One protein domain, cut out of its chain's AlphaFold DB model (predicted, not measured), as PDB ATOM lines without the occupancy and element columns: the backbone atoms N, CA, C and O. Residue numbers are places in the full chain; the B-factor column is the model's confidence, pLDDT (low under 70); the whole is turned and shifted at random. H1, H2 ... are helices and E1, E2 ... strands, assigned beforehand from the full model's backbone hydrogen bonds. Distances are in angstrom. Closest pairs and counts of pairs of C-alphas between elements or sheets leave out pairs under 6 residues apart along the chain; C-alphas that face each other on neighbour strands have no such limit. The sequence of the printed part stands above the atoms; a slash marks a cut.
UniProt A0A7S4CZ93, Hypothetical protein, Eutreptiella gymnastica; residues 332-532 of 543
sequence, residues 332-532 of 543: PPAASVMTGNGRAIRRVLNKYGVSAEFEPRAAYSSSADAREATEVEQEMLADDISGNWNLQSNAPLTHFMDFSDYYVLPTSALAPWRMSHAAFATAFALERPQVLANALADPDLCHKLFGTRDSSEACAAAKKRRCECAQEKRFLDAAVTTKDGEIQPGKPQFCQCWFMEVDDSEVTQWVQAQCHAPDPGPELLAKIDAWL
ATOM      1  N   PRO A 332     176.085 128.676 210.221       43.00
ATOM      2  CA  PRO A 332     176.492 129.843 210.988       43.00
ATOM      3  C   PRO A 332     175.363 130.259 211.944       43.00
ATOM      4  O   PRO A 332     174.194 130.261 211.544       43.00
ATOM      5  N   PRO A 333     175.670 130.638 213.200       44.16
ATOM      6  CA  PRO A 333     174.650 131.199 214.077       44.16
ATOM      7  C   PRO A 333     174.077 132.500 213.472       44.16
ATOM      8  O   PRO A 333     174.621 133.061 212.525       44.16
ATOM      9  N   ALA A 334     172.943 132.994 213.978       40.88
ATOM     10  CA  ALA A 334     172.319 134.213 213.444       40.88
ATOM     11  C   ALA A 334     173.325 135.385 213.363       40.88
ATOM     12  O   ALA A 334     174.181 135.515 214.230       40.88
ATOM     13  N   ALA A 335     173.198 136.259 212.356       39.66
ATOM     14  CA  ALA A 335     174.149 137.321 211.980       39.66
ATOM     15  C   ALA A 335     174.531 138.363 213.071       39.66
ATOM     16  O   ALA A 335     175.206 139.342 212.779       39.66
ATOM     17  N   SER A 336     174.116 138.191 214.330       34.91
ATOM     18  CA  SER A 336     174.299 139.139 215.433       34.91
ATOM     19  C   SER A 336     175.325 138.736 216.507       34.91
ATOM     20  O   SER A 336     175.504 139.493 217.459       34.91
ATOM     21  N   VAL A 337     175.999 137.579 216.421       42.06
ATOM     22  CA  VAL A 337     176.700 137.010 217.604       42.06
ATOM     23  C   VAL A 337     178.153 137.466 217.813       42.06
ATOM     24  O   VAL A 337     178.791 137.050 218.772       42.06
ATOM     25  N   MET A 338     178.693 138.343 216.966       49.72
ATOM     26  CA  MET A 338     180.054 138.874 217.128       49.72
ATOM     27  C   MET A 338     180.032 140.396 217.271       49.72
ATOM     28  O   MET A 338     180.463 141.123 216.381       49.72
ATOM     29  N   THR A 339     179.507 140.891 218.387       51.41
ATOM     30  CA  THR A 339     179.605 142.309 218.759       51.41
ATOM     31  C   THR A 339     180.957 142.599 219.436       51.41
ATOM     32  O   THR A 339     181.670 141.694 219.868       51.41
ATOM     33  N   GLY A 340     181.369 143.870 219.491       65.31
ATOM     34  CA  GLY A 340     182.610 144.279 220.164       65.31
ATOM     35  C   GLY A 340     183.896 143.986 219.374       65.31
ATOM     36  O   GLY A 340     183.966 144.208 218.163       65.31
ATOM     37  N   ASN A 341     184.941 143.515 220.062       69.31
ATOM     38  CA  ASN A 341     186.295 143.396 219.505       69.31
ATOM     39  C   ASN A 341     186.406 142.416 218.323       69.31
ATOM     40  O   ASN A 341     187.189 142.663 217.411       69.31
ATOM     41  N   GLY A 342     185.593 141.353 218.284       71.56
ATOM     42  CA  GLY A 342     185.564 140.398 217.164       71.56
ATOM     43  C   GLY A 342     185.069 141.004 215.839       71.56
ATOM     44  O   GLY A 342     185.468 140.566 214.757       71.56
ATOM     45  N   ARG A 343     184.221 142.039 215.894       71.44
ATOM     46  CA  ARG A 343     183.837 142.845 214.721       71.44
ATOM     47  C   ARG A 343     184.928 143.849 214.363       71.44
ATOM     48  O   ARG A 343     185.245 144.024 213.187       71.44
ATOM     49  N   ALA A 344     185.516 144.485 215.376       75.56
ATOM     50  CA  ALA A 344     186.564 145.481 215.197       75.56
ATOM     51  C   ALA A 344     187.810 144.895 214.510       75.56
ATOM     52  O   ALA A 344     188.292 145.477 213.539       75.56
ATOM     53  N   ILE A 345     188.271 143.710 214.930       79.44
ATOM     54  CA  ILE A 345     189.393 143.019 214.281       79.44
ATOM     55  C   ILE A 345     189.105 142.739 212.806       79.44
ATOM     56  O   ILE A 345     189.912 143.099 211.957       79.44
ATOM     57  N   ARG A 346     187.929 142.201 212.467       77.38
ATOM     58  CA  ARG A 346     187.559 141.925 211.069       77.38
ATOM     59  C   ARG A 346     187.500 143.190 210.222       77.38
ATOM     60  O   ARG A 346     188.042 143.199 209.122       77.38
ATOM     61  N   ARG A 347     186.924 144.278 210.745       76.56
ATOM     62  CA  ARG A 347     186.914 145.581 210.057       76.56
ATOM     63  C   ARG A 347     188.337 146.051 209.741       76.56
ATOM     64  O   ARG A 347     188.602 146.448 208.608       76.56
ATOM     65  N   VAL A 348     189.249 145.978 210.712       83.88
ATOM     66  CA  VAL A 348     190.654 146.365 210.515       83.88
ATOM     67  C   VAL A 348     191.336 145.449 209.501       83.88
ATOM     68  O   VAL A 348     191.920 145.935 208.541       83.88
ATOM     69  N   LEU A 349     191.232 144.129 209.644       85.12
ATOM     70  CA  LEU A 349     191.884 143.194 208.726       85.12
ATOM     71  C   LEU A 349     191.382 143.349 207.283       85.12
ATOM     72  O   LEU A 349     192.199 143.471 206.368       85.12
ATOM     73  N   ASN A 350     190.067 143.477 207.090       79.19
ATOM     74  CA  ASN A 350     189.469 143.723 205.779       79.19
ATOM     75  C   ASN A 350     189.953 145.046 205.168       79.19
ATOM     76  O   ASN A 350     190.320 145.066 203.995       79.19
ATOM     77  N   LYS A 351     190.042 146.133 205.956       80.38
ATOM     78  CA  LYS A 351     190.583 147.435 205.510       80.38
ATOM     79  C   LYS A 351     191.977 147.309 204.886       80.38
ATOM     80  O   LYS A 351     192.302 148.028 203.941       80.38
ATOM     81  N   TYR A 352     192.794 146.398 205.407       84.50
ATOM     82  CA  TYR A 352     194.153 146.141 204.932       84.50
ATOM     83  C   TYR A 352     194.258 144.932 203.988       84.50
ATOM     84  O   TYR A 352     195.367 144.558 203.601       84.50
ATOM     85  N   GLY A 353     193.137 144.336 203.572       82.19
ATOM     86  CA  GLY A 353     193.110 143.188 202.666       82.19
ATOM     87  C   GLY A 353     193.726 141.916 203.256       82.19
ATOM     88  O   GLY A 353     194.257 141.101 202.507       82.19
ATOM     89  N   VAL A 354     193.703 141.764 204.582       86.06
ATOM     90  CA  VAL A 354     194.109 140.538 205.279       86.06
ATOM     91  C   VAL A 354     192.882 139.639 205.414       86.06
ATOM     92  O   VAL A 354     191.868 140.063 205.966       86.06
ATOM     93  N   SER A 355     192.972 138.403 204.925       79.62
ATOM     94  CA  SER A 355     191.862 137.446 204.910       79.62
ATOM     95  C   SER A 355     192.271 136.098 205.496       79.62
ATOM     96  O   SER A 355     193.439 135.713 205.441       79.62
ATOM     97  N   ALA A 356     191.284 135.371 206.021       74.44
ATOM     98  CA  ALA A 356     191.396 133.957 206.362       74.44
ATOM     99  C   ALA A 356     190.942 133.058 205.192       74.44
ATOM    100  O   ALA A 356     190.254 133.509 204.271       74.44
ATOM    101  N   GLU A 357     191.332 131.783 205.248       63.72
ATOM    102  CA  GLU A 357     191.116 130.750 204.224       63.72
ATOM    103  C   GLU A 357     189.648 130.528 203.807       63.72
ATOM    104  O   GLU A 357     189.361 130.428 202.616       63.72
ATOM    105  N   PHE A 358     188.711 130.416 204.754       55.59
ATOM    106  CA  PHE A 358     187.489 129.638 204.495       55.59
ATOM    107  C   PHE A 358     186.321 130.322 203.793       55.59
ATOM    108  O   PHE A 358     185.384 129.612 203.448       55.59
ATOM    109  N   GLU A 359     186.366 131.625 203.549       55.72
ATOM    110  CA  GLU A 359     185.514 132.302 202.560       55.72
ATOM    111  C   GLU A 359     185.979 133.758 202.482       55.72
ATOM    112  O   GLU A 359     185.615 134.572 203.333       55.72
ATOM    113  N   PRO A 360     186.831 134.125 201.518       55.06
ATOM    114  CA  PRO A 360     187.389 135.465 201.490       55.06
ATOM    115  C   PRO A 360     186.392 136.476 200.946       55.06
ATOM    116  O   PRO A 360     186.675 137.066 199.921       55.06
ATOM    117  N   ARG A 361     185.234 136.709 201.580       53.38
ATOM    118  CA  ARG A 361     184.212 137.673 201.109       53.38
ATOM    119  C   ARG A 361     184.753 139.070 200.789       53.38
ATOM    120  O   ARG A 361     184.252 139.705 199.867       53.38
ATOM    121  N   ALA A 362     185.863 139.481 201.410       56.50
ATOM    122  CA  ALA A 362     186.649 140.641 200.978       56.50
ATOM    123  C   ALA A 362     187.057 140.583 199.483       56.50
ATOM    124  O   ALA A 362     186.964 141.583 198.777       56.50
ATOM    125  N   ALA A 363     187.430 139.409 198.973       57.00
ATOM    126  CA  ALA A 363     187.674 139.127 197.559       57.00
ATOM    127  C   ALA A 363     186.406 139.112 196.682       57.00
ATOM    128  O   ALA A 363     186.515 139.428 195.499       57.00
ATOM    129  N   TYR A 364     185.235 138.761 197.236       56.25
ATOM    130  CA  TYR A 364     183.950 138.683 196.513       56.25
ATOM    131  C   TYR A 364     183.229 140.032 196.427       56.25
ATOM    132  O   TYR A 364     182.305 140.176 195.640       56.25
ATOM    133  N   SER A 365     183.602 141.041 197.219       54.75
ATOM    134  CA  SER A 365     182.983 142.356 197.035       54.75
ATOM    135  C   SER A 365     183.446 142.971 195.703       54.75
ATOM    136  O   SER A 365     184.635 142.977 195.359       54.75
ATOM    137  N   SER A 366     182.511 143.498 194.908       46.31
ATOM    138  CA  SER A 366     182.826 144.297 193.714       46.31
ATOM    139  C   SER A 366     183.727 145.488 194.078       46.31
ATOM    140  O   SER A 366     184.604 145.850 193.297       46.31
ATOM    141  N   SER A 367     183.600 145.973 195.317       45.19
ATOM    142  CA  SER A 367     184.454 146.924 196.035       45.19
ATOM    143  C   SER A 367     185.638 146.274 196.776       45.19
ATOM    144  O   SER A 367     186.039 146.761 197.824       45.19
ATOM    145  N   ALA A 368     186.239 145.193 196.252       42.88
ATOM    146  CA  ALA A 368     187.373 144.478 196.880       42.88
ATOM    147  C   ALA A 368     188.587 145.358 197.247       42.88
ATOM    148  O   ALA A 368     189.489 144.909 197.959       42.88
ATOM    149  N   ASP A 369     188.617 146.611 196.796       49.88
ATOM    150  CA  ASP A 369     189.306 147.662 197.526       49.88
ATOM    151  C   ASP A 369     188.456 148.093 198.725       49.88
ATOM    152  O   ASP A 369     187.592 148.959 198.616       49.88
ATOM    153  N   ALA A 370     188.751 147.567 199.918       49.12
ATOM    154  CA  ALA A 370     188.102 147.992 201.168       49.12
ATOM    155  C   ALA A 370     188.167 149.519 201.422       49.12
ATOM    156  O   ALA A 370     187.466 150.044 202.285       49.12
ATOM    157  N   ARG A 371     189.009 150.232 200.661       48.88
ATOM    158  CA  ARG A 371     189.120 151.695 200.588       48.88
ATOM    159  C   ARG A 371     187.980 152.374 199.822       48.88
ATOM    160  O   ARG A 371     187.719 153.543 200.076       48.88
ATOM    161  N   GLU A 372     187.358 151.668 198.886       50.12
ATOM    162  CA  GLU A 372     186.257 152.128 198.035       50.12
ATOM    163  C   GLU A 372     184.897 151.573 198.482       50.12
ATOM    164  O   GLU A 372     183.861 152.073 198.048       50.12
ATOM    165  N   ALA A 373     184.888 150.572 199.370       59.47
ATOM    166  CA  ALA A 373     183.672 150.082 200.006       59.47
ATOM    167  C   ALA A 373     182.994 151.198 200.819       59.47
ATOM    168  O   ALA A 373     183.624 151.872 201.640       59.47
ATOM    169  N   THR A 374     181.693 151.370 200.608       62.81
ATOM    170  CA  THR A 374     180.855 152.278 201.397       62.81
ATOM    171  C   THR A 374     180.826 151.851 202.865       62.81
ATOM    172  O   THR A 374     181.036 150.682 203.188       62.81
ATOM    173  N   GLU A 375     180.510 152.774 203.778       65.75
ATOM    174  CA  GLU A 375     180.351 152.438 205.204       65.75
ATOM    175  C   GLU A 375     179.351 151.290 205.414       65.75
ATOM    176  O   GLU A 375     179.594 150.403 206.225       65.75
ATOM    177  N   VAL A 376     178.276 151.255 204.619       63.72
ATOM    178  CA  VAL A 376     177.263 150.190 204.647       63.72
ATOM    179  C   VAL A 376     177.855 148.841 204.229       63.72
ATOM    180  O   VAL A 376     177.628 147.839 204.902       63.72
ATOM    181  N   GLU A 377     178.652 148.790 203.161       63.47
ATOM    182  CA  GLU A 377     179.314 147.554 202.719       63.47
ATOM    183  C   GLU A 377     180.375 147.087 203.720       63.47
ATOM    184  O   GLU A 377     180.474 145.895 204.010       63.47
ATOM    185  N   GLN A 378     181.135 148.015 204.306       63.22
ATOM    186  CA  GLN A 378     182.080 147.702 205.376       63.22
ATOM    187  C   GLN A 378     181.369 147.171 206.625       63.22
ATOM    188  O   GLN A 378     181.893 146.287 207.303       63.22
ATOM    189  N   GLU A 379     180.186 147.695 206.953       63.59
ATOM    190  CA  GLU A 379     179.361 147.184 208.044       63.59
ATOM    191  C   GLU A 379     178.830 145.785 207.750       63.59
ATOM    192  O   GLU A 379     178.972 144.916 208.610       63.59
ATOM    193  N   MET A 380     178.330 145.545 206.537       61.44
ATOM    194  CA  MET A 380     177.880 144.223 206.098       61.44
ATOM    195  C   MET A 380     179.011 143.191 206.137       61.44
ATOM    196  O   MET A 380     178.813 142.103 206.669       61.44
ATOM    197  N   LEU A 381     180.208 143.533 205.650       60.78
ATOM    198  CA  LEU A 381     181.386 142.653 205.683       60.78
ATOM    199  C   LEU A 381     181.908 142.398 207.106       60.78
ATOM    200  O   LEU A 381     182.511 141.360 207.365       60.78
ATOM    201  N   ALA A 382     181.720 143.342 208.030       60.00
ATOM    202  CA  ALA A 382     182.139 143.187 209.422       60.00
ATOM    203  C   ALA A 382     181.144 142.357 210.257       60.00
ATOM    204  O   ALA A 382     181.564 141.659 211.184       60.00
ATOM    205  N   ASP A 383     179.849 142.437 209.940       52.56
ATOM    206  CA  ASP A 383     178.783 141.642 210.573       52.56
ATOM    207  C   ASP A 383     178.679 140.227 209.996       52.56
ATOM    208  O   ASP A 383     178.078 139.329 210.590       52.56
ATOM    209  N   ASP A 384     179.329 139.996 208.864       50.56
ATOM    210  CA  ASP A 384     179.356 138.705 208.221       50.56
ATOM    211  C   ASP A 384     180.255 137.698 208.949       50.56
ATOM    212  O   ASP A 384     181.485 137.789 208.956       50.56
ATOM    213  N   ILE A 385     179.612 136.723 209.589       46.97
ATOM    214  CA  ILE A 385     180.255 135.583 210.245       46.97
ATOM    215  C   ILE A 385     180.395 134.365 209.320       46.97
ATOM    216  O   ILE A 385     180.856 133.320 209.776       46.97
ATOM    217  N   SER A 386     179.976 134.458 208.051       40.16
ATOM    218  CA  SER A 386     180.253 133.399 207.081       40.16
ATOM    219  C   SER A 386     181.749 133.409 206.759       40.16
ATOM    220  O   SER A 386     182.299 134.359 206.212       40.16
ATOM    221  N   GLY A 387     182.442 132.386 207.252       45.94
ATOM    222  CA  GLY A 387     183.889 132.249 207.143       45.94
ATOM    223  C   GLY A 387     184.477 131.607 208.393       45.94
ATOM    224  O   GLY A 387     184.284 132.090 209.508       45.94
ATOM    225  N   ASN A 388     185.232 130.521 208.219       54.06
ATOM    226  CA  ASN A 388     186.005 129.934 209.316       54.06
ATOM    227  C   ASN A 388     187.291 130.752 209.486       54.06
ATOM    228  O   ASN A 388     188.336 130.451 208.906       54.06
ATOM    229  N   TRP A 389     187.194 131.841 210.243       57.00
ATOM    230  CA  TRP A 389     188.357 132.556 210.746       57.00
ATOM    231  C   TRP A 389     188.928 131.708 211.873       57.00
ATOM    232  O   TRP A 389     188.478 131.869 212.998       57.00
ATOM    233  N   ASN A 390     189.862 130.796 211.574       61.09
ATOM    234  CA  ASN A 390     190.560 129.989 212.580       61.09
ATOM    235  C   ASN A 390     191.364 130.913 213.515       61.09
ATOM    236  O   ASN A 390     192.563 131.099 213.366       61.09
ATOM    237  N   LEU A 391     190.658 131.579 214.419       65.25
ATOM    238  CA  LEU A 391     191.115 132.678 215.243       65.25
ATOM    239  C   LEU A 391     190.817 132.282 216.672       65.25
ATOM    240  O   LEU A 391     189.666 132.030 217.023       65.25
ATOM    241  N   GLN A 392     191.866 132.222 217.479       70.88
ATOM    242  CA  GLN A 392     191.772 131.963 218.904       70.88
ATOM    243  C   GLN A 392     191.778 133.272 219.686       70.88
ATOM    244  O   GLN A 392     192.379 134.255 219.259       70.88
ATOM    245  N   SER A 393     191.127 133.304 220.844       65.38
ATOM    246  CA  SER A 393     191.103 134.487 221.705       65.38
ATOM    247  C   SER A 393     191.126 134.129 223.186       65.38
ATOM    248  O   SER A 393     190.827 132.998 223.579       65.38
ATOM    249  N   ASN A 394     191.504 135.105 224.011       60.28
ATOM    250  CA  ASN A 394     191.263 135.042 225.447       60.28
ATOM    251  C   ASN A 394     189.766 135.263 225.760       60.28
ATOM    252  O   ASN A 394     189.035 135.835 224.957       60.28
ATOM    253  N   ALA A 395     189.315 134.855 226.951       54.09
ATOM    254  CA  ALA A 395     187.896 134.938 227.337       54.09
ATOM    255  C   ALA A 395     187.244 136.328 227.131       54.09
ATOM    256  O   ALA A 395     186.125 136.379 226.629       54.09
ATOM    257  N   PRO A 396     187.917 137.457 227.446       54.12
ATOM    258  CA  PRO A 396     187.347 138.789 227.229       54.12
ATOM    259  C   PRO A 396     187.357 139.268 225.767       54.12
ATOM    260  O   PRO A 396     186.974 140.407 225.510       54.12
ATOM    261  N   LEU A 397     187.848 138.459 224.819       64.56
ATOM    262  CA  LEU A 397     188.034 138.826 223.410       64.56
ATOM    263  C   LEU A 397     188.897 140.086 223.226       64.56
ATOM    264  O   LEU A 397     188.623 140.932 222.379       64.56
ATOM    265  N   THR A 398     189.929 140.256 224.049       68.12
ATOM    266  CA  THR A 398     190.851 141.403 223.975       68.12
ATOM    267  C   THR A 398     192.187 141.047 223.345       68.12
ATOM    268  O   THR A 398     192.864 141.941 222.856       68.12
ATOM    269  N   HIS A 399     192.577 139.771 223.351       75.75
ATOM    270  CA  HIS A 399     193.825 139.296 222.760       75.75
ATOM    271  C   HIS A 399     193.547 138.096 221.859       75.75
ATOM    272  O   HIS A 399     192.972 137.104 222.311       75.75
ATOM    273  N   PHE A 400     193.975 138.194 220.602       78.62
ATOM    274  CA  PHE A 400     193.718 137.210 219.550       78.62
ATOM    275  C   PHE A 400     194.996 136.481 219.098       78.62
ATOM    276  O   PHE A 400     196.094 137.027 219.189       78.62
ATOM    277  N   MET A 401     194.888 135.241 218.622       77.69
ATOM    278  CA  MET A 401     196.031 134.412 218.224       77.69
ATOM    279  C   MET A 401     195.671 133.350 217.177       77.69
ATOM    280  O   MET A 401     194.508 133.181 216.830       77.69
ATOM    281  N   ASP A 402     196.686 132.585 216.761       72.00
ATOM    282  CA  ASP A 402     196.598 131.488 215.783       72.00
ATOM    283  C   ASP A 402     196.280 131.960 214.356       72.00
ATOM    284  O   ASP A 402     195.494 131.370 213.634       72.00
ATOM    285  N   PHE A 403     196.966 133.017 213.914       77.06
ATOM    286  CA  PHE A 403     196.882 133.556 212.550       77.06
ATOM    287  C   PHE A 403     197.576 132.675 211.492       77.06
ATOM    288  O   PHE A 403     198.130 133.186 210.517       77.06
ATOM    289  N   SER A 404     197.622 131.357 211.704       68.88
ATOM    290  CA  SER A 404     198.385 130.435 210.864       68.88
ATOM    291  C   SER A 404     197.806 130.282 209.465       68.88
ATOM    292  O   SER A 404     198.571 129.963 208.574       68.88
ATOM    293  N   ASP A 405     196.515 130.548 209.258       74.19
ATOM    294  CA  ASP A 405     195.825 130.327 207.973       74.19
ATOM    295  C   ASP A 405     195.430 131.650 207.287       74.19
ATOM    296  O   ASP A 405     194.384 131.765 206.642       74.19
ATOM    297  N   TYR A 406     196.241 132.693 207.501       82.62
ATOM    298  CA  TYR A 406     195.981 134.050 207.024       82.62
ATOM    299  C   TYR A 406     196.879 134.394 205.835       82.62
ATOM    300  O   TYR A 406     198.058 134.024 205.770       82.62
ATOM    301  N   TYR A 407     196.323 135.170 204.912       85.38
ATOM    302  CA  TYR A 407     197.020 135.671 203.735       85.38
ATOM    303  C   TYR A 407     196.588 137.101 203.407       85.38
ATOM    304  O   TYR A 407     195.615 137.630 203.955       85.38
ATOM    305  N   VAL A 408     197.329 137.743 202.505       87.75
ATOM    306  CA  VAL A 408     197.090 139.133 202.109       87.75
ATOM    307  C   VAL A 408     196.753 139.209 200.626       87.75
ATOM    308  O   VAL A 408     197.481 138.696 199.771       87.75
ATOM    309  N   LEU A 409     195.633 139.865 200.325       86.50
ATOM    310  CA  LEU A 409     195.077 139.979 198.982       86.50
ATOM    311  C   LEU A 409     196.020 140.733 198.028       86.50
ATOM    312  O   LEU A 409     196.671 141.694 198.452       86.50
ATOM    313  N   PRO A 410     196.025 140.398 196.722       87.19
ATOM    314  CA  PRO A 410     196.847 141.088 195.719       87.19
ATOM    315  C   PRO A 410     196.613 142.603 195.619       87.19
ATOM    316  O   PRO A 410     197.522 143.356 195.263       87.19
ATOM    317  N   THR A 411     195.404 143.061 195.954       82.56
ATOM    318  CA  THR A 411     195.009 144.478 195.951       82.56
ATOM    319  C   THR A 411     195.463 145.236 197.199       82.56
ATOM    320  O   THR A 411     195.413 146.463 197.231       82.56
ATOM    321  N   SER A 412     195.951 144.538 198.230       86.25
ATOM    322  CA  SER A 412     196.386 145.176 199.469       86.25
ATOM    323  C   SER A 412     197.551 146.145 199.246       86.25
ATOM    324  O   SER A 412     198.463 145.919 198.444       86.25
ATOM    325  N   ALA A 413     197.564 147.215 200.043       85.31
ATOM    326  CA  ALA A 413     198.688 148.142 200.128       85.31
ATOM    327  C   ALA A 413     199.862 147.621 200.973       85.31
ATOM    328  O   ALA A 413     200.901 148.277 201.050       85.31
ATOM    329  N   LEU A 414     199.718 146.453 201.602       90.31
ATOM    330  CA  LEU A 414     200.778 145.776 202.341       90.31
ATOM    331  C   LEU A 414     201.732 145.076 201.356       90.31
ATOM    332  O   LEU A 414     201.757 143.855 201.241       90.31
ATOM    333  N   ALA A 415     202.507 145.871 200.614       88.88
ATOM    334  CA  ALA A 415     203.276 145.425 199.449       88.88
ATOM    335  C   ALA A 415     204.156 144.166 199.638       88.88
ATOM    336  O   ALA A 415     204.084 143.309 198.759       88.88
ATOM    337  N   PRO A 416     204.951 143.999 200.717       93.50
ATOM    338  CA  PRO A 416     205.765 142.788 200.874       93.50
ATOM    339  C   PRO A 416     204.939 141.550 201.257       93.50
ATOM    340  O   PRO A 416     205.411 140.427 201.103       93.50
ATOM    341  N   TRP A 417     203.707 141.746 201.733       93.06
ATOM    342  CA  TRP A 417     202.837 140.694 202.259       93.06
ATOM    343  C   TRP A 417     201.866 140.133 201.225       93.06
ATOM    344  O   TRP A 417     201.390 139.015 201.384       93.06
ATOM    345  N   ARG A 418     201.526 140.909 200.191       91.50
ATOM    346  CA  ARG A 418     200.497 140.520 199.223       91.50
ATOM    347  C   ARG A 418     200.953 139.367 198.331       91.50
ATOM    348  O   ARG A 418     202.065 139.382 197.802       91.50
ATOM    349  N   MET A 419     200.046 138.427 198.101       91.50
ATOM    350  CA  MET A 419     200.193 137.414 197.059       91.50
ATOM    351  C   MET A 419     200.039 138.047 195.669       91.50
ATOM    352  O   MET A 419     199.380 139.077 195.505       91.50
ATOM    353  N   SER A 420     200.580 137.413 194.634       91.88
ATOM    354  CA  SER A 420     200.276 137.784 193.255       91.88
ATOM    355  C   SER A 420     198.863 137.350 192.857       91.88
ATOM    356  O   SER A 420     198.302 136.383 193.380       91.88
ATOM    357  N   HIS A 421     198.286 138.019 191.853       89.50
ATOM    358  CA  HIS A 421     197.024 137.576 191.245       89.50
ATOM    359  C   HIS A 421     197.114 136.147 190.695       89.50
ATOM    360  O   HIS A 421     196.136 135.406 190.744       89.50
ATOM    361  N   ALA A 422     198.286 135.743 190.194       91.69
ATOM    362  CA  ALA A 422     198.495 134.412 189.645       91.69
ATOM    363  C   ALA A 422     198.466 133.334 190.737       91.69
ATOM    364  O   ALA A 422     197.838 132.297 190.523       91.69
ATOM    365  N   ALA A 423     199.113 133.576 191.883       90.62
ATOM    366  CA  ALA A 423     199.054 132.703 193.054       90.62
ATOM    367  C   ALA A 423     197.634 132.632 193.621       90.62
ATOM    368  O   ALA A 423     197.105 131.542 193.832       90.62
ATOM    369  N   PHE A 424     196.983 133.785 193.769       88.25
ATOM    370  CA  PHE A 424     195.606 133.883 194.242       88.25
ATOM    371  C   PHE A 424     194.628 133.085 193.360       88.25
ATOM    372  O   PHE A 424     193.860 132.269 193.865       88.25
ATOM    373  N   ALA A 425     194.710 133.223 192.033       89.44
ATOM    374  CA  ALA A 425     193.898 132.439 191.099       89.44
ATOM    375  C   ALA A 425     194.217 130.933 191.141       89.44
ATOM    376  O   ALA A 425     193.309 130.106 191.031       89.44
ATOM    377  N   THR A 426     195.489 130.557 191.326       91.00
ATOM    378  CA  THR A 426     195.878 129.152 191.524       91.00
ATOM    379  C   THR A 426     195.243 128.568 192.783       91.00
ATOM    380  O   THR A 426     194.718 127.459 192.716       91.00
ATOM    381  N   ALA A 427     195.234 129.311 193.895       87.50
ATOM    382  CA  ALA A 427     194.602 128.880 195.140       87.50
ATOM    383  C   ALA A 427     193.127 128.509 194.914       87.50
ATOM    384  O   ALA A 427     192.714 127.393 195.220       87.50
ATOM    385  N   PHE A 428     192.364 129.398 194.270       86.25
ATOM    386  CA  PHE A 428     190.955 129.154 193.940       86.25
ATOM    387  C   PHE A 428     190.750 127.971 192.996       86.25
ATOM    388  O   PHE A 428     189.795 127.212 193.159       86.25
ATOM    389  N   ALA A 429     191.627 127.790 192.006       89.12
ATOM    390  CA  ALA A 429     191.523 126.661 191.090       89.12
ATOM    391  C   ALA A 429     191.689 125.314 191.814       89.12
ATOM    392  O   ALA A 429     191.029 124.344 191.434       89.12
ATOM    393  N   LEU A 430     192.546 125.263 192.840       87.25
ATOM    394  CA  LEU A 430     192.851 124.071 193.642       87.25
ATOM    395  C   LEU A 430     191.879 123.851 194.818       87.25
ATOM    396  O   LEU A 430     191.824 122.753 195.379       87.25
ATOM    397  N   GLU A 431     191.094 124.868 195.173       82.88
ATOM    398  CA  GLU A 431     190.118 124.803 196.258       82.88
ATOM    399  C   GLU A 431     188.968 123.817 196.014       82.88
ATOM    400  O   GLU A 431     188.723 123.340 194.902       82.88
ATOM    401  N   ARG A 432     188.231 123.508 197.089       79.06
ATOM    402  CA  ARG A 432     187.066 122.612 197.048       79.06
ATOM    403  C   ARG A 432     186.059 123.068 195.981       79.06
ATOM    404  O   ARG A 432     185.784 124.266 195.883       79.06
ATOM    405  N   PRO A 433     185.394 122.137 195.262       82.06
ATOM    406  CA  PRO A 433     184.463 122.494 194.190       82.06
ATOM    407  C   PRO A 433     183.361 123.466 194.615       82.06
ATOM    408  O   PRO A 433     182.987 124.325 193.830       82.06
ATOM    409  N   GLN A 434     182.872 123.360 195.856       78.69
ATOM    410  CA  GLN A 434     181.848 124.263 196.386       78.69
ATOM    411  C   GLN A 434     182.354 125.703 196.534       78.69
ATOM    412  O   GLN A 434     181.644 126.637 196.176       78.69
ATOM    413  N   VAL A 435     183.580 125.886 197.036       77.19
ATOM    414  CA  VAL A 435     184.192 127.212 197.215       77.19
ATOM    415  C   VAL A 435     184.429 127.855 195.852       77.19
ATOM    416  O   VAL A 435     184.050 129.006 195.635       77.19
ATOM    417  N   LEU A 436     184.975 127.084 194.905       81.38
ATOM    418  CA  LEU A 436     185.159 127.537 193.531       81.38
ATOM    419  C   LEU A 436     183.817 127.861 192.860       81.38
ATOM    420  O   LEU A 436     183.696 128.911 192.245       81.38
ATOM    421  N   ALA A 437     182.791 127.017 192.997       82.38
ATOM    422  CA  ALA A 437     181.470 127.276 192.423       82.38
ATOM    423  C   ALA A 437     180.836 128.561 192.977       82.38
ATOM    424  O   ALA A 437     180.297 129.350 192.204       82.38
ATOM    425  N   ASN A 438     180.956 128.806 194.288       77.38
ATOM    426  CA  ASN A 438     180.506 130.050 194.911       77.38
ATOM    427  C   ASN A 438     181.276 131.263 194.360       77.38
ATOM    428  O   ASN A 438     180.672 132.291 194.080       77.38
ATOM    429  N   ALA A 439     182.594 131.141 194.158       75.56
ATOM    430  CA  ALA A 439     183.412 132.200 193.561       75.56
ATOM    431  C   ALA A 439     183.041 132.484 192.101       75.56
ATOM    432  O   ALA A 439     182.967 133.638 191.690       75.56
ATOM    433  N   LEU A 440     182.757 131.436 191.329       84.19
ATOM    434  CA  LEU A 440     182.379 131.549 189.922       84.19
ATOM    435  C   LEU A 440     180.925 132.005 189.700       84.19
ATOM    436  O   LEU A 440     180.527 132.242 188.560       84.19
ATOM    437  N   ALA A 441     180.121 132.124 190.759       83.50
ATOM    438  CA  ALA A 441     178.777 132.695 190.680       83.50
ATOM    439  C   ALA A 441     178.796 134.230 190.547       83.50
ATOM    440  O   ALA A 441     177.805 134.808 190.101       83.50
ATOM    441  N   ASP A 442     179.910 134.877 190.902       80.38
ATOM    442  CA  ASP A 442     180.119 136.317 190.757       80.38
ATOM    443  C   ASP A 442     180.891 136.628 189.452       80.38
ATOM    444  O   ASP A 442     182.065 136.255 189.319       80.38
ATOM    445  N   PRO A 443     180.275 137.331 188.477       83.50
ATOM    446  CA  PRO A 443     180.929 137.698 187.221       83.50
ATOM    447  C   PRO A 443     182.171 138.587 187.384       83.50
ATOM    448  O   PRO A 443     183.109 138.480 186.589       83.50
ATOM    449  N   ASP A 444     182.202 139.475 188.380       81.00
ATOM    450  CA  ASP A 444     183.348 140.355 188.619       81.00
ATOM    451  C   ASP A 444     184.518 139.563 189.202       81.00
ATOM    452  O   ASP A 444     185.665 139.759 188.790       81.00
ATOM    453  N   LEU A 445     184.239 138.618 190.104       79.25
ATOM    454  CA  LEU A 445     185.259 137.722 190.637       79.25
ATOM    455  C   LEU A 445     185.787 136.756 189.565       79.25
ATOM    456  O   LEU A 445     187.001 136.567 189.472       79.25
ATOM    457  N   CYS A 446     184.921 136.230 188.690       85.94
ATOM    458  CA  CYS A 446     185.352 135.476 187.505       85.94
ATOM    459  C   CYS A 446     186.358 136.281 186.676       85.94
ATOM    460  O   CYS A 446     187.416 135.768 186.300       85.94
ATOM    461  N   HIS A 447     186.062 137.561 186.432       86.00
ATOM    462  CA  HIS A 447     186.924 138.407 185.619       86.00
ATOM    463  C   HIS A 447     188.254 138.693 186.318       86.00
ATOM    464  O   HIS A 447     189.305 138.613 185.685       86.00
ATOM    465  N   LYS A 448     188.229 138.946 187.633       82.31
ATOM    466  CA  LYS A 448     189.434 139.151 188.450       82.31
ATOM    467  C   LYS A 448     190.339 137.913 188.492       82.31
ATOM    468  O   LYS A 448     191.557 138.059 188.432       82.31
ATOM    469  N   LEU A 449     189.767 136.713 188.612       86.00
ATOM    470  CA  LEU A 449     190.525 135.461 188.743       86.00
ATOM    471  C   LEU A 449     190.988 134.899 187.391       86.00
ATOM    472  O   LEU A 449     192.105 134.398 187.283       86.00
ATOM    473  N   PHE A 450     190.133 134.969 186.367       90.19
ATOM    474  CA  PHE A 450     190.306 134.226 185.113       90.19
ATOM    475  C   PHE A 450     190.170 135.086 183.847       90.19
ATOM    476  O   PHE A 450     190.266 134.562 182.739       90.19
ATOM    477  N   GLY A 451     189.966 136.401 183.980       90.38
ATOM    478  CA  GLY A 451     189.906 137.338 182.853       90.38
ATOM    479  C   GLY A 451     188.581 137.349 182.083       90.38
ATOM    480  O   GLY A 451     188.445 138.110 181.129       90.38
ATOM    481  N   THR A 452     187.575 136.580 182.503       92.00
ATOM    482  CA  THR A 452     186.258 136.473 181.848       92.00
ATOM    483  C   THR A 452     185.120 136.642 182.849       92.00
ATOM    484  O   THR A 452     185.253 136.243 183.996       92.00
ATOM    485  N   ARG A 453     183.999 137.235 182.427       91.62
ATOM    486  CA  ARG A 453     182.769 137.335 183.237       91.62
ATOM    487  C   ARG A 453     181.861 136.110 183.078       91.62
ATOM    488  O   ARG A 453     180.864 136.002 183.785       91.62
ATOM    489  N   ASP A 454     182.172 135.223 182.132       94.81
ATOM    490  CA  ASP A 454     181.408 134.008 181.875       94.81
ATOM    491  C   ASP A 454     181.867 132.879 182.809       94.81
ATOM    492  O   ASP A 454     183.039 132.494 182.831       94.81
ATOM    493  N   SER A 455     180.935 132.333 183.590       92.00
ATOM    494  CA  SER A 455     181.236 131.303 184.588       92.00
ATOM    495  C   SER A 455     181.672 129.970 183.968       92.00
ATOM    496  O   SER A 455     182.449 129.232 184.578       92.00
ATOM    497  N   SER A 456     181.230 129.658 182.745       93.38
ATOM    498  CA  SER A 456     181.621 128.435 182.035       93.38
ATOM    499  C   SER A 456     183.048 128.546 181.506       93.38
ATOM    500  O   SER A 456     183.840 127.614 181.667       93.38
ATOM    501  N   GLU A 457     183.408 129.695 180.932       95.31
ATOM    502  CA  GLU A 457     184.784 129.992 180.521       95.31
ATOM    503  C   GLU A 457     185.735 130.026 181.725       95.31
ATOM    504  O   GLU A 457     186.817 129.435 181.676       95.31
ATOM    505  N   ALA A 458     185.317 130.644 182.834       93.25
ATOM    506  CA  ALA A 458     186.093 130.680 184.069       93.25
ATOM    507  C   ALA A 458     186.299 129.274 184.664       93.25
ATOM    508  O   ALA A 458     187.405 128.928 185.083       93.25
ATOM    509  N   CYS A 459     185.275 128.416 184.624       93.44
ATOM    510  CA  CYS A 459     185.389 127.014 185.030       93.44
ATOM    511  C   CYS A 459     186.388 126.240 184.150       93.44
ATOM    512  O   CYS A 459     187.223 125.484 184.658       93.44
ATOM    513  N   ALA A 460     186.369 126.468 182.832       93.88
ATOM    514  CA  ALA A 460     187.338 125.877 181.914       93.88
ATOM    515  C   ALA A 460     188.772 126.368 182.193       93.88
ATOM    516  O   ALA A 460     189.711 125.566 182.170       93.88
ATOM    517  N   ALA A 461     188.943 127.655 182.512       94.62
ATOM    518  CA  ALA A 461     190.227 128.234 182.900       94.62
ATOM    519  C   ALA A 461     190.753 127.642 184.218       94.62
ATOM    520  O   ALA A 461     191.912 127.231 184.281       94.62
ATOM    521  N   ALA A 462     189.900 127.507 185.239       92.19
ATOM    522  CA  ALA A 462     190.251 126.863 186.505       92.19
ATOM    523  C   ALA A 462     190.675 125.398 186.299       92.19
ATOM    524  O   ALA A 462     191.693 124.957 186.835       92.19
ATOM    525  N   LYS A 463     189.952 124.650 185.455       92.06
ATOM    526  CA  LYS A 463     190.324 123.273 185.097       92.06
ATOM    527  C   LYS A 463     191.677 123.215 184.387       92.06
ATOM    528  O   LYS A 463     192.527 122.407 184.754       92.06
ATOM    529  N   LYS A 464     191.902 124.087 183.399       93.56
ATOM    530  CA  LYS A 464     193.193 124.192 182.704       93.56
ATOM    531  C   LYS A 464     194.326 124.451 183.698       93.56
ATOM    532  O   LYS A 464     195.343 123.764 183.644       93.56
ATOM    533  N   ARG A 465     194.121 125.378 184.636       92.56
ATOM    534  CA  ARG A 465     195.084 125.701 185.694       92.56
ATOM    535  C   ARG A 465     195.419 124.486 186.559       92.56
ATOM    536  O   ARG A 465     196.590 124.240 186.814       92.56
ATOM    537  N   ARG A 466     194.429 123.673 186.944       91.00
ATOM    538  CA  ARG A 466     194.683 122.425 187.687       91.00
ATOM    539  C   ARG A 466     195.504 121.408 186.894       91.00
ATOM    540  O   ARG A 466     196.361 120.747 187.477       91.00
ATOM    541  N   CYS A 467     195.283 121.292 185.585       90.69
ATOM    542  CA  CYS A 467     196.112 120.443 184.723       90.69
ATOM    543  C   CYS A 467     197.557 120.954 184.621       90.69
ATOM    544  O   CYS A 467     198.483 120.148 184.604       90.69
ATOM    545  N   GLU A 468     197.758 122.275 184.568       91.38
ATOM    546  CA  GLU A 468     199.092 122.893 184.610       91.38
ATOM    547  C   GLU A 468     199.787 122.588 185.942       91.38
ATOM    548  O   GLU A 468     200.912 122.090 185.946       91.38
ATOM    549  N   CYS A 469     199.092 122.777 187.069       89.25
ATOM    550  CA  CYS A 469     199.620 122.449 188.393       89.25
ATOM    551  C   CYS A 469     199.972 120.961 188.529       89.25
ATOM    552  O   CYS A 469     200.967 120.631 189.164       89.25
ATOM    553  N   ALA A 470     199.222 120.060 187.886       87.19
ATOM    554  CA  ALA A 470     199.532 118.629 187.864       87.19
ATOM    555  C   ALA A 470     200.851 118.285 187.142       87.19
ATOM    556  O   ALA A 470     201.326 117.160 187.261       87.19
ATOM    557  N   GLN A 471     201.450 119.221 186.397       87.25
ATOM    558  CA  GLN A 471     202.784 119.058 185.805       87.25
ATOM    559  C   GLN A 471     203.906 119.555 186.728       87.25
ATOM    560  O   GLN A 471     205.078 119.262 186.494       87.25
ATOM    561  N   GLU A 472     203.576 120.308 187.777       83.69
ATOM    562  CA  GLU A 472     204.555 120.827 188.722       83.69
ATOM    563  C   GLU A 472     204.729 119.863 189.895       83.69
ATOM    564  O   GLU A 472     203.807 119.604 190.671       83.69
ATOM    565  N   LYS A 473     205.965 119.390 190.082       78.19
ATOM    566  CA  LYS A 473     206.310 118.440 191.145       78.19
ATOM    567  C   LYS A 473     205.851 118.901 192.535       78.19
ATOM    568  O   LYS A 473     205.315 118.096 193.280       78.19
ATOM    569  N   ARG A 474     205.993 120.191 192.864       76.44
ATOM    570  CA  ARG A 474     205.595 120.727 194.180       76.44
ATOM    571  C   ARG A 474     204.111 120.520 194.493       76.44
ATOM    572  O   ARG A 474     203.775 120.228 195.631       76.44
ATOM    573  N   PHE A 475     203.230 120.638 193.497       79.25
ATOM    574  CA  PHE A 475     201.794 120.472 193.708       79.25
ATOM    575  C   PHE A 475     201.391 119.004 193.717       79.25
ATOM    576  O   PHE A 475     200.469 118.645 194.438       79.25
ATOM    577  N   LEU A 476     202.096 118.152 192.970       75.69
ATOM    578  CA  LEU A 476     201.939 116.701 193.070       75.69
ATOM    579  C   LEU A 476     202.373 116.180 194.438       75.69
ATOM    580  O   LEU A 476     201.657 115.386 195.030       75.69
ATOM    581  N   ASP A 477     203.510 116.656 194.944       70.31
ATOM    582  CA  ASP A 477     204.004 116.290 196.269       70.31
ATOM    583  C   ASP A 477     203.044 116.819 197.351       70.31
ATOM    584  O   ASP A 477     202.736 116.110 198.303       70.31
ATOM    585  N   ALA A 478     202.498 118.030 197.183       69.50
ATOM    586  CA  ALA A 478     201.518 118.604 198.102       69.50
ATOM    587  C   ALA A 478     200.094 118.027 197.964       69.50
ATOM    588  O   ALA A 478     199.282 118.257 198.857       69.50
ATOM    589  N   ALA A 479     199.747 117.296 196.898       66.06
ATOM    590  CA  ALA A 479     198.399 116.767 196.660       66.06
ATOM    591  C   ALA A 479     198.329 115.247 196.870       66.06
ATOM    592  O   ALA A 479     199.123 114.488 196.332       66.06
ATOM    593  N   VAL A 480     197.299 114.769 197.579       62.81
ATOM    594  CA  VAL A 480     197.119 113.321 197.827       62.81
ATOM    595  C   VAL A 480     196.704 112.564 196.558       62.81
ATOM    596  O   VAL A 480     196.956 111.366 196.432       62.81
ATOM    597  N   THR A 481     196.024 113.228 195.618       68.88
ATOM    598  CA  THR A 481     195.368 112.546 194.496       68.88
ATOM    599  C   THR A 481     195.395 113.363 193.214       68.88
ATOM    600  O   THR A 481     194.878 114.482 193.165       68.88
ATOM    601  N   THR A 482     195.894 112.744 192.148       72.38
ATOM    602  CA  THR A 482     195.586 113.127 190.771       72.38
ATOM    603  C   THR A 482     194.604 112.129 190.170       72.38
ATOM    604  O   THR A 482     194.607 110.943 190.505       72.38
ATOM    605  N   LYS A 483     193.737 112.605 189.280       79.38
ATOM    606  CA  LYS A 483     192.854 111.755 188.477       79.38
ATOM    607  C   LYS A 483     192.769 112.352 187.085       79.38
ATOM    608  O   LYS A 483     192.621 113.560 186.951       79.38
ATOM    609  N   ASP A 484     192.911 111.512 186.066       84.06
ATOM    610  CA  ASP A 484     192.819 111.921 184.660       84.06
ATOM    611  C   ASP A 484     193.774 113.081 184.284       84.06
ATOM    612  O   ASP A 484     193.465 113.910 183.434       84.06
ATOM    613  N   GLY A 485     194.954 113.141 184.923       80.00
ATOM    614  CA  GLY A 485     195.961 114.189 184.693       80.00
ATOM    615  C   GLY A 485     195.686 115.525 185.396       80.00
ATOM    616  O   GLY A 485     196.371 116.504 185.118       80.00
ATOM    617  N   GLU A 486     194.709 115.571 186.305       82.88
ATOM    618  CA  GLU A 486     194.287 116.763 187.043       82.88
ATOM    619  C   GLU A 486     194.480 116.556 188.554       82.88
ATOM    620  O   GLU A 486     194.137 115.496 189.096       82.88
ATOM    621  N   ILE A 487     194.996 117.572 189.255       83.62
ATOM    622  CA  ILE A 487     194.979 117.595 190.725       83.62
ATOM    623  C   ILE A 487     193.527 117.623 191.190       83.62
ATOM    624  O   ILE A 487     192.742 118.452 190.732       83.62
ATOM    625  N   GLN A 488     193.157 116.716 192.091       83.31
ATOM    626  CA  GLN A 488     191.805 116.734 192.633       83.31
ATOM    627  C   GLN A 488     191.613 117.946 193.554       83.31
ATOM    628  O   GLN A 488     192.465 118.192 194.409       83.31
ATOM    629  N   PRO A 489     190.507 118.692 193.399       77.19
ATOM    630  CA  PRO A 489     190.222 119.852 194.233       77.19
ATOM    631  C   PRO A 489     189.982 119.441 195.690       77.19
ATOM    632  O   PRO A 489     189.297 118.451 195.962       77.19
ATOM    633  N   GLY A 490     190.503 120.225 196.634       72.56
ATOM    634  CA  GLY A 490     190.411 119.941 198.070       72.56
ATOM    635  C   GLY A 490     191.723 120.181 198.809       72.56
ATOM    636  O   GLY A 490     192.720 120.516 198.191       72.56
ATOM    637  N   LYS A 491     191.724 120.028 200.140       68.19
ATOM    638  CA  LYS A 491     192.869 120.404 200.987       68.19
ATOM    639  C   LYS A 491     194.157 119.635 200.621       68.19
ATOM    640  O   LYS A 491     194.061 118.433 200.346       68.19
ATOM    641  N   PRO A 492     195.340 120.282 200.677       68.31
ATOM    642  CA  PRO A 492     196.618 119.614 200.455       68.31
ATOM    643  C   PRO A 492     196.865 118.440 201.421       68.31
ATOM    644  O   PRO A 492     196.243 118.290 202.477       68.31
ATOM    645  N   GLN A 493     197.812 117.581 201.047       66.06
ATOM    646  CA  GLN A 493     198.317 116.487 201.868       66.06
ATOM    647  C   GLN A 493     199.015 116.999 203.121       66.06
ATOM    648  O   GLN A 493     198.931 116.356 204.160       66.06
ATOM    649  N   PHE A 494     199.737 118.104 203.042       61.03
ATOM    650  CA  PHE A 494     200.625 118.485 204.123       61.03
ATOM    651  C   PHE A 494     200.119 119.732 204.852       61.03
ATOM    652  O   PHE A 494     199.712 119.615 206.006       61.03
ATOM    653  N   CYS A 495     199.937 120.865 204.176       59.00
ATOM    654  CA  CYS A 495     199.194 121.977 204.769       59.00
ATOM    655  C   CYS A 495     197.679 121.831 204.648       59.00
ATOM    656  O   CYS A 495     197.144 121.139 203.783       59.00
ATOM    657  N   GLN A 496     196.972 122.542 205.524       56.12
ATOM    658  CA  GLN A 496     195.516 122.575 205.506       56.12
ATOM    659  C   GLN A 496     194.943 123.459 204.386       56.12
ATOM    660  O   GLN A 496     193.768 123.275 204.079       56.12
ATOM    661  N   CYS A 497     195.759 124.329 203.767       69.12
ATOM    662  CA  CYS A 497     195.310 125.438 202.921       69.12
ATOM    663  C   CYS A 497     196.153 125.637 201.647       69.12
ATOM    664  O   CYS A 497     197.375 125.778 201.728       69.12
ATOM    665  N   TRP A 498     195.507 125.757 200.478       79.75
ATOM    666  CA  TRP A 498     196.209 126.092 199.229       79.75
ATOM    667  C   TRP A 498     196.695 127.537 199.161       79.75
ATOM    668  O   TRP A 498     197.750 127.763 198.577       79.75
ATOM    669  N   PHE A 499     195.988 128.504 199.759       80.56
ATOM    670  CA  PHE A 499     196.426 129.909 199.773       80.56
ATOM    671  C   PHE A 499     197.797 130.061 200.423       80.56
ATOM    672  O   PHE A 499     198.616 130.833 199.946       80.56
ATOM    673  N   MET A 500     198.059 129.274 201.463       75.94
ATOM    674  CA  MET A 500     199.331 129.253 202.176       75.94
ATOM    675  C   MET A 500     200.459 128.641 201.337       75.94
ATOM    676  O   MET A 500     201.561 129.181 201.322       75.94
ATOM    677  N   GLU A 501     200.171 127.540 200.637       79.06
ATOM    678  CA  GLU A 501     201.130 126.793 199.807       79.06
ATOM    679  C   GLU A 501     201.507 127.522 198.514       79.06
ATOM    680  O   GLU A 501     202.624 127.396 198.010       79.06
ATOM    681  N   VAL A 502     200.568 128.282 197.949       86.25
ATOM    682  CA  VAL A 502     200.793 129.066 196.726       86.25
ATOM    683  C   VAL A 502     201.263 130.489 197.009       86.25
ATOM    684  O   VAL A 502     201.581 131.193 196.054       86.25
ATOM    685  N   ASP A 503     201.286 130.912 198.275       88.19
ATOM    686  CA  ASP A 503     201.684 132.257 198.683       88.19
ATOM    687  C   ASP A 503     203.095 132.576 198.188       88.19
ATOM    688  O   ASP A 503     204.094 132.003 198.621       88.19
ATOM    689  N   ASP A 504     203.153 133.504 197.242       91.81
ATOM    690  CA  ASP A 504     204.368 133.961 196.591       91.81
ATOM    691  C   ASP A 504     204.775 135.369 197.037       91.81
ATOM    692  O   ASP A 504     205.590 136.003 196.364       91.81
ATOM    693  N   SER A 505     204.238 135.854 198.160       93.62
ATOM    694  CA  SER A 505     204.640 137.126 198.762       93.62
ATOM    695  C   SER A 505     206.132 137.152 199.105       93.62
ATOM    696  O   SER A 505     206.767 136.116 199.334       93.62
ATOM    697  N   GLU A 506     206.706 138.357 199.182       94.00
ATOM    698  CA  GLU A 506     208.116 138.537 199.557       94.00
ATOM    699  C   GLU A 506     208.396 137.918 200.934       94.00
ATOM    700  O   GLU A 506     209.426 137.267 201.121       94.00
ATOM    701  N   VAL A 507     207.456 138.065 201.877       91.62
ATOM    702  CA  VAL A 507     207.561 137.464 203.213       91.62
ATOM    703  C   VAL A 507     207.620 135.942 203.130       91.62
ATOM    704  O   VAL A 507     208.538 135.351 203.697       91.62
ATOM    705  N   THR A 508     206.701 135.294 202.408       89.00
ATOM    706  CA  THR A 508     206.678 133.826 202.316       89.00
ATOM    707  C   THR A 508     207.918 133.278 201.613       89.00
ATOM    708  O   THR A 508     208.539 132.336 202.111       89.00
ATOM    709  N   GLN A 509     208.356 133.905 200.518       89.88
ATOM    710  CA  GLN A 509     209.587 133.515 199.822       89.88
ATOM    711  C   GLN A 509     210.819 133.638 200.726       89.88
ATOM    712  O   GLN A 509     211.691 132.767 200.741       89.88
ATOM    713  N   TRP A 510     210.890 134.710 201.514       91.31
ATOM    714  CA  TRP A 510     211.964 134.892 202.478       91.31
ATOM    715  C   TRP A 510     211.910 133.857 203.604       91.31
ATOM    716  O   TRP A 510     212.949 133.281 203.921       91.31
ATOM    717  N   VAL A 511     210.731 133.562 204.169       88.88
ATOM    718  CA  VAL A 511     210.561 132.508 205.185       88.88
ATOM    719  C   VAL A 511     211.067 131.168 204.649       88.88
ATOM    720  O   VAL A 511     211.869 130.506 205.312       88.88
ATOM    721  N   GLN A 512     210.674 130.796 203.428       84.94
ATOM    722  CA  GLN A 512     211.155 129.582 202.763       84.94
ATOM    723  C   GLN A 512     212.682 129.588 202.607       84.94
ATOM    724  O   GLN A 512     213.344 128.600 202.933       84.94
ATOM    725  N   ALA A 513     213.271 130.712 202.192       87.31
ATOM    726  CA  ALA A 513     214.722 130.845 202.096       87.31
ATOM    727  C   ALA A 513     215.420 130.656 203.458       87.31
ATOM    728  O   ALA A 513     216.441 129.969 203.532       87.31
ATOM    729  N   GLN A 514     214.857 131.193 204.548       88.00
ATOM    730  CA  GLN A 514     215.401 131.004 205.900       88.00
ATOM    731  C   GLN A 514     215.301 129.552 206.380       88.00
ATOM    732  O   GLN A 514     216.186 129.076 207.097       88.00
ATOM    733  N   CYS A 515     214.270 128.816 205.965       81.81
ATOM    734  CA  CYS A 515     214.116 127.404 206.321       81.81
ATOM    735  C   CYS A 515     215.264 126.539 205.795       81.81
ATOM    736  O   CYS A 515     215.713 125.628 206.491       81.81
ATOM    737  N   HIS A 516     215.787 126.880 204.618       79.38
ATOM    738  CA  HIS A 516     216.912 126.190 203.990       79.38
ATOM    739  C   HIS A 516     218.283 126.783 204.344       79.38
ATOM    740  O   HIS A 516     219.309 126.182 204.019       79.38
ATOM    741  N   ALA A 517     218.326 127.935 205.019       82.69
ATOM    742  CA  ALA A 517     219.575 128.522 205.479       82.69
ATOM    743  C   ALA A 517     220.182 127.675 206.619       82.69
ATOM    744  O   ALA A 517     219.467 127.316 207.561       82.69
ATOM    745  N   PRO A 518     221.495 127.372 206.579       74.56
ATOM    746  CA  PRO A 518     222.165 126.623 207.646       74.56
ATOM    747  C   PRO A 518     222.191 127.405 208.967       74.56
ATOM    748  O   PRO A 518     222.127 126.808 210.041       74.56
ATOM    749  N   ASP A 519     222.241 128.736 208.883       77.94
ATOM    750  CA  ASP A 519     222.136 129.639 210.021       77.94
ATOM    751  C   ASP A 519     221.305 130.864 209.604       77.94
ATOM    752  O   ASP A 519     221.799 131.707 208.852       77.94
ATOM    753  N   PRO A 520     220.013 130.927 209.967       71.50
ATOM    754  CA  PRO A 520     219.162 132.048 209.607       71.50
ATOM    755  C   PRO A 520     219.684 133.250 210.402       71.50
ATOM    756  O   PRO A 520     219.760 133.201 211.628       71.50
ATOM    757  N   GLY A 521     220.172 134.268 209.692       63.41
ATOM    758  CA  GLY A 521     220.984 135.333 210.288       63.41
ATOM    759  C   GLY A 521     220.246 136.127 211.376       63.41
ATOM    760  O   GLY A 521     219.021 136.142 211.390       63.41
ATOM    761  N   PRO A 522     220.957 136.867 212.245       61.41
ATOM    762  CA  PRO A 522     220.380 137.579 213.400       61.41
ATOM    763  C   PRO A 522     219.366 138.683 213.035       61.41
ATOM    764  O   PRO A 522     218.715 139.257 213.902       61.41
ATOM    765  N   GLU A 523     219.213 138.990 211.748       79.62
ATOM    766  CA  GLU A 523     218.372 140.064 211.224       79.62
ATOM    767  C   GLU A 523     216.908 139.647 210.991       79.62
ATOM    768  O   GLU A 523     216.150 140.421 210.406       79.62
ATOM    769  N   LEU A 524     216.478 138.454 211.437       86.44
ATOM    770  CA  LEU A 524     215.106 137.966 211.211       86.44
ATOM    771  C   LEU A 524     214.047 138.965 211.686       86.44
ATOM    772  O   LEU A 524     213.146 139.320 210.928       86.44
ATOM    773  N   LEU A 525     214.183 139.447 212.924       87.88
ATOM    774  CA  LEU A 525     213.256 140.422 213.492       87.88
ATOM    775  C   LEU A 525     213.323 141.757 212.744       87.88
ATOM    776  O   LEU A 525     212.288 142.285 212.350       87.88
ATOM    777  N   ALA A 526     214.530 142.267 212.489       89.81
ATOM    778  CA  ALA A 526     214.727 143.536 211.791       89.81
ATOM    779  C   ALA A 526     214.108 143.522 210.384       89.81
ATOM    780  O   ALA A 526     213.506 144.508 209.959       89.81
ATOM    781  N   LYS A 527     214.212 142.395 209.670       91.44
ATOM    782  CA  LYS A 527     213.613 142.229 208.344       91.44
ATOM    783  C   LYS A 527     212.085 142.209 208.407       91.44
ATOM    784  O   LYS A 527     211.454 142.858 207.577       91.44
ATOM    785  N   ILE A 528     211.502 141.522 209.393       90.44
ATOM    786  CA  ILE A 528     210.048 141.517 209.613       90.44
ATOM    787  C   ILE A 528     209.555 142.924 209.960       90.44
ATOM    788  O   ILE A 528     208.601 143.403 209.353       90.44
ATOM    789  N   ASP A 529     210.242 143.615 210.870       91.69
ATOM    790  CA  ASP A 529     209.885 144.971 211.286       91.69
ATOM    791  C   ASP A 529     209.982 145.980 210.136       91.69
ATOM    792  O   ASP A 529     209.135 146.866 210.021       91.69
ATOM    793  N   ALA A 530     210.946 145.814 209.226       93.00
ATOM    794  CA  ALA A 530     211.071 146.650 208.033       93.00
ATOM    795  C   ALA A 530     209.890 146.510 207.051       93.00
ATOM    796  O   ALA A 530     209.664 147.403 206.234       93.00
ATOM    797  N   TRP A 531     209.135 145.408 207.114       93.94
ATOM    798  CA  TRP A 531     207.931 145.194 206.308       93.94
ATOM    799  C   TRP A 531     206.640 145.647 206.989       93.94
ATOM    800  O   TRP A 531     205.579 145.643 206.353       93.94
ATOM    801  N   LEU A 532     206.694 146.014 208.269       93.50
ATOM    802  CA  LEU A 532     205.518 146.481 208.984       93.50
ATOM    803  C   LEU A 532     205.105 147.870 208.478       93.50
ATOM    804  O   LEU A 532     205.954 148.738 208.258       93.50
TER     805      LEU A 532
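What this domain is: This is residues 332 to 532 of the 543 residues of the protein "Hypothetical protein" of Eutreptiella gymnastica (UniProt A0A7S4CZ93). Two helical lobes stand on either side of a small ladder of two strands, E1 and E3, and a pair of helices, H10 and H11, runs back along itself as an arm on a further side. The larger lobe is a cluster of crossed helices in which H6 and H7 cross H4, with H5 at the corner and H9 packed on H4; the smaller has H1 crossed with H3, and a long loop beyond them that holds E2. The printed part has 201 residues with 11 named helices and three named strands, in the order H1 E1 H2 H3 E2 E3 H4 H5 H6 H7 H8 H9 H10 H11; its one sheet has the order E1 - E3, antiparallel. The class is mostly helix, and the whole is compact, with a radius of gyration of the C-alphas of 17.8 A and spans of 49 by 49 by 29 A.

How they stand to each other: H1, residues 341 to 351, touches H3, residues 375 to 383, at a steep tilt of 53 degrees, opposite ways; the closest C-alphas, of Arg 347 and Ala 382, are 5.4 A apart. E1, residues 354 to 356, and E3, residues 406 to 408, are antiparallel neighbours at 144 degrees, with N 355 and O 407 2.9 A apart and N 407 and O 355 3.0 A apart. H2, residues 361 to 364, is close to but not clearly touching H6, residues 443 to 450, the closest C-alphas being those of Tyr 364 and Leu 445 at 6.1 A. E2, residues 399 to 401, pairs with no named strand; residues 392 to 393 make a short antiparallel pairing with its residues 400 to 401. H4, residues 421 to 430, is the hub, touching four helices. It only just touches H5, residues 433 to 440, only at the corner, with 3 pairs of C-alphas within 8 A, the closest being Phe 428 and Leu 436 at 6.0 A. H4 touches H6 about perpendicular at 80 degrees, closest at the C-alphas of Ala 425 and Leu 449, 5.1 A. Residues 462 to 466 of H7, residues 455 to 469, touch H4 about perpendicular at 89 degrees, closest at the C-alphas of Ala 429 and Ala 462, 4.8 A. H6 and H7 touch at a shallow tilt of 21 degrees, the same way, closest at the C-alphas of Phe 450 and Ala 458, 5.6 A. H8, residues 473 to 478, and H9, residues 498 to 502, are near each other, with 7 pairs of C-alphas within 10 A. H9 touches H4, closest at the C-alphas of Ala 427 and Phe 499, 5.1 A. H10, residues 506 to 516, and H11, residues 524 to 530, are close but not clearly touching, at a shallow tilt of 9 degrees, opposite ways; their closest C-alphas, of Val 507 and Ile 528, are 8.0 A apart. Every O i to N i+4 pair is within hydrogen-bond range in H3 to H11, and 6 of 7 are in H1; H2 is too short for such a pair.

Where its parts are: H1 begins at C-alpha 341 (186.295, 143.396, 219.505) and is 15.2 A long. H7 is the longest helix, 20.8 A from C-alpha 455 (181.236, 131.303, 184.588) to C-alpha 469. H10 measures 15.8 A and H4 14.3 A. H11 ends at C-alpha 530 (211.071, 146.650, 208.033).

The domain as a whole: The C-alphas farthest apart, of Val 376 and Pro 518, are 50.8 A apart. The printed part has no cut; the links H3 to E2, E3 to H4 and H8 to H9 are long. The mean pLDDT of the printed part is 75.7, and 65 residues are under 70, among them residues 332 to 341 and 357 to 391.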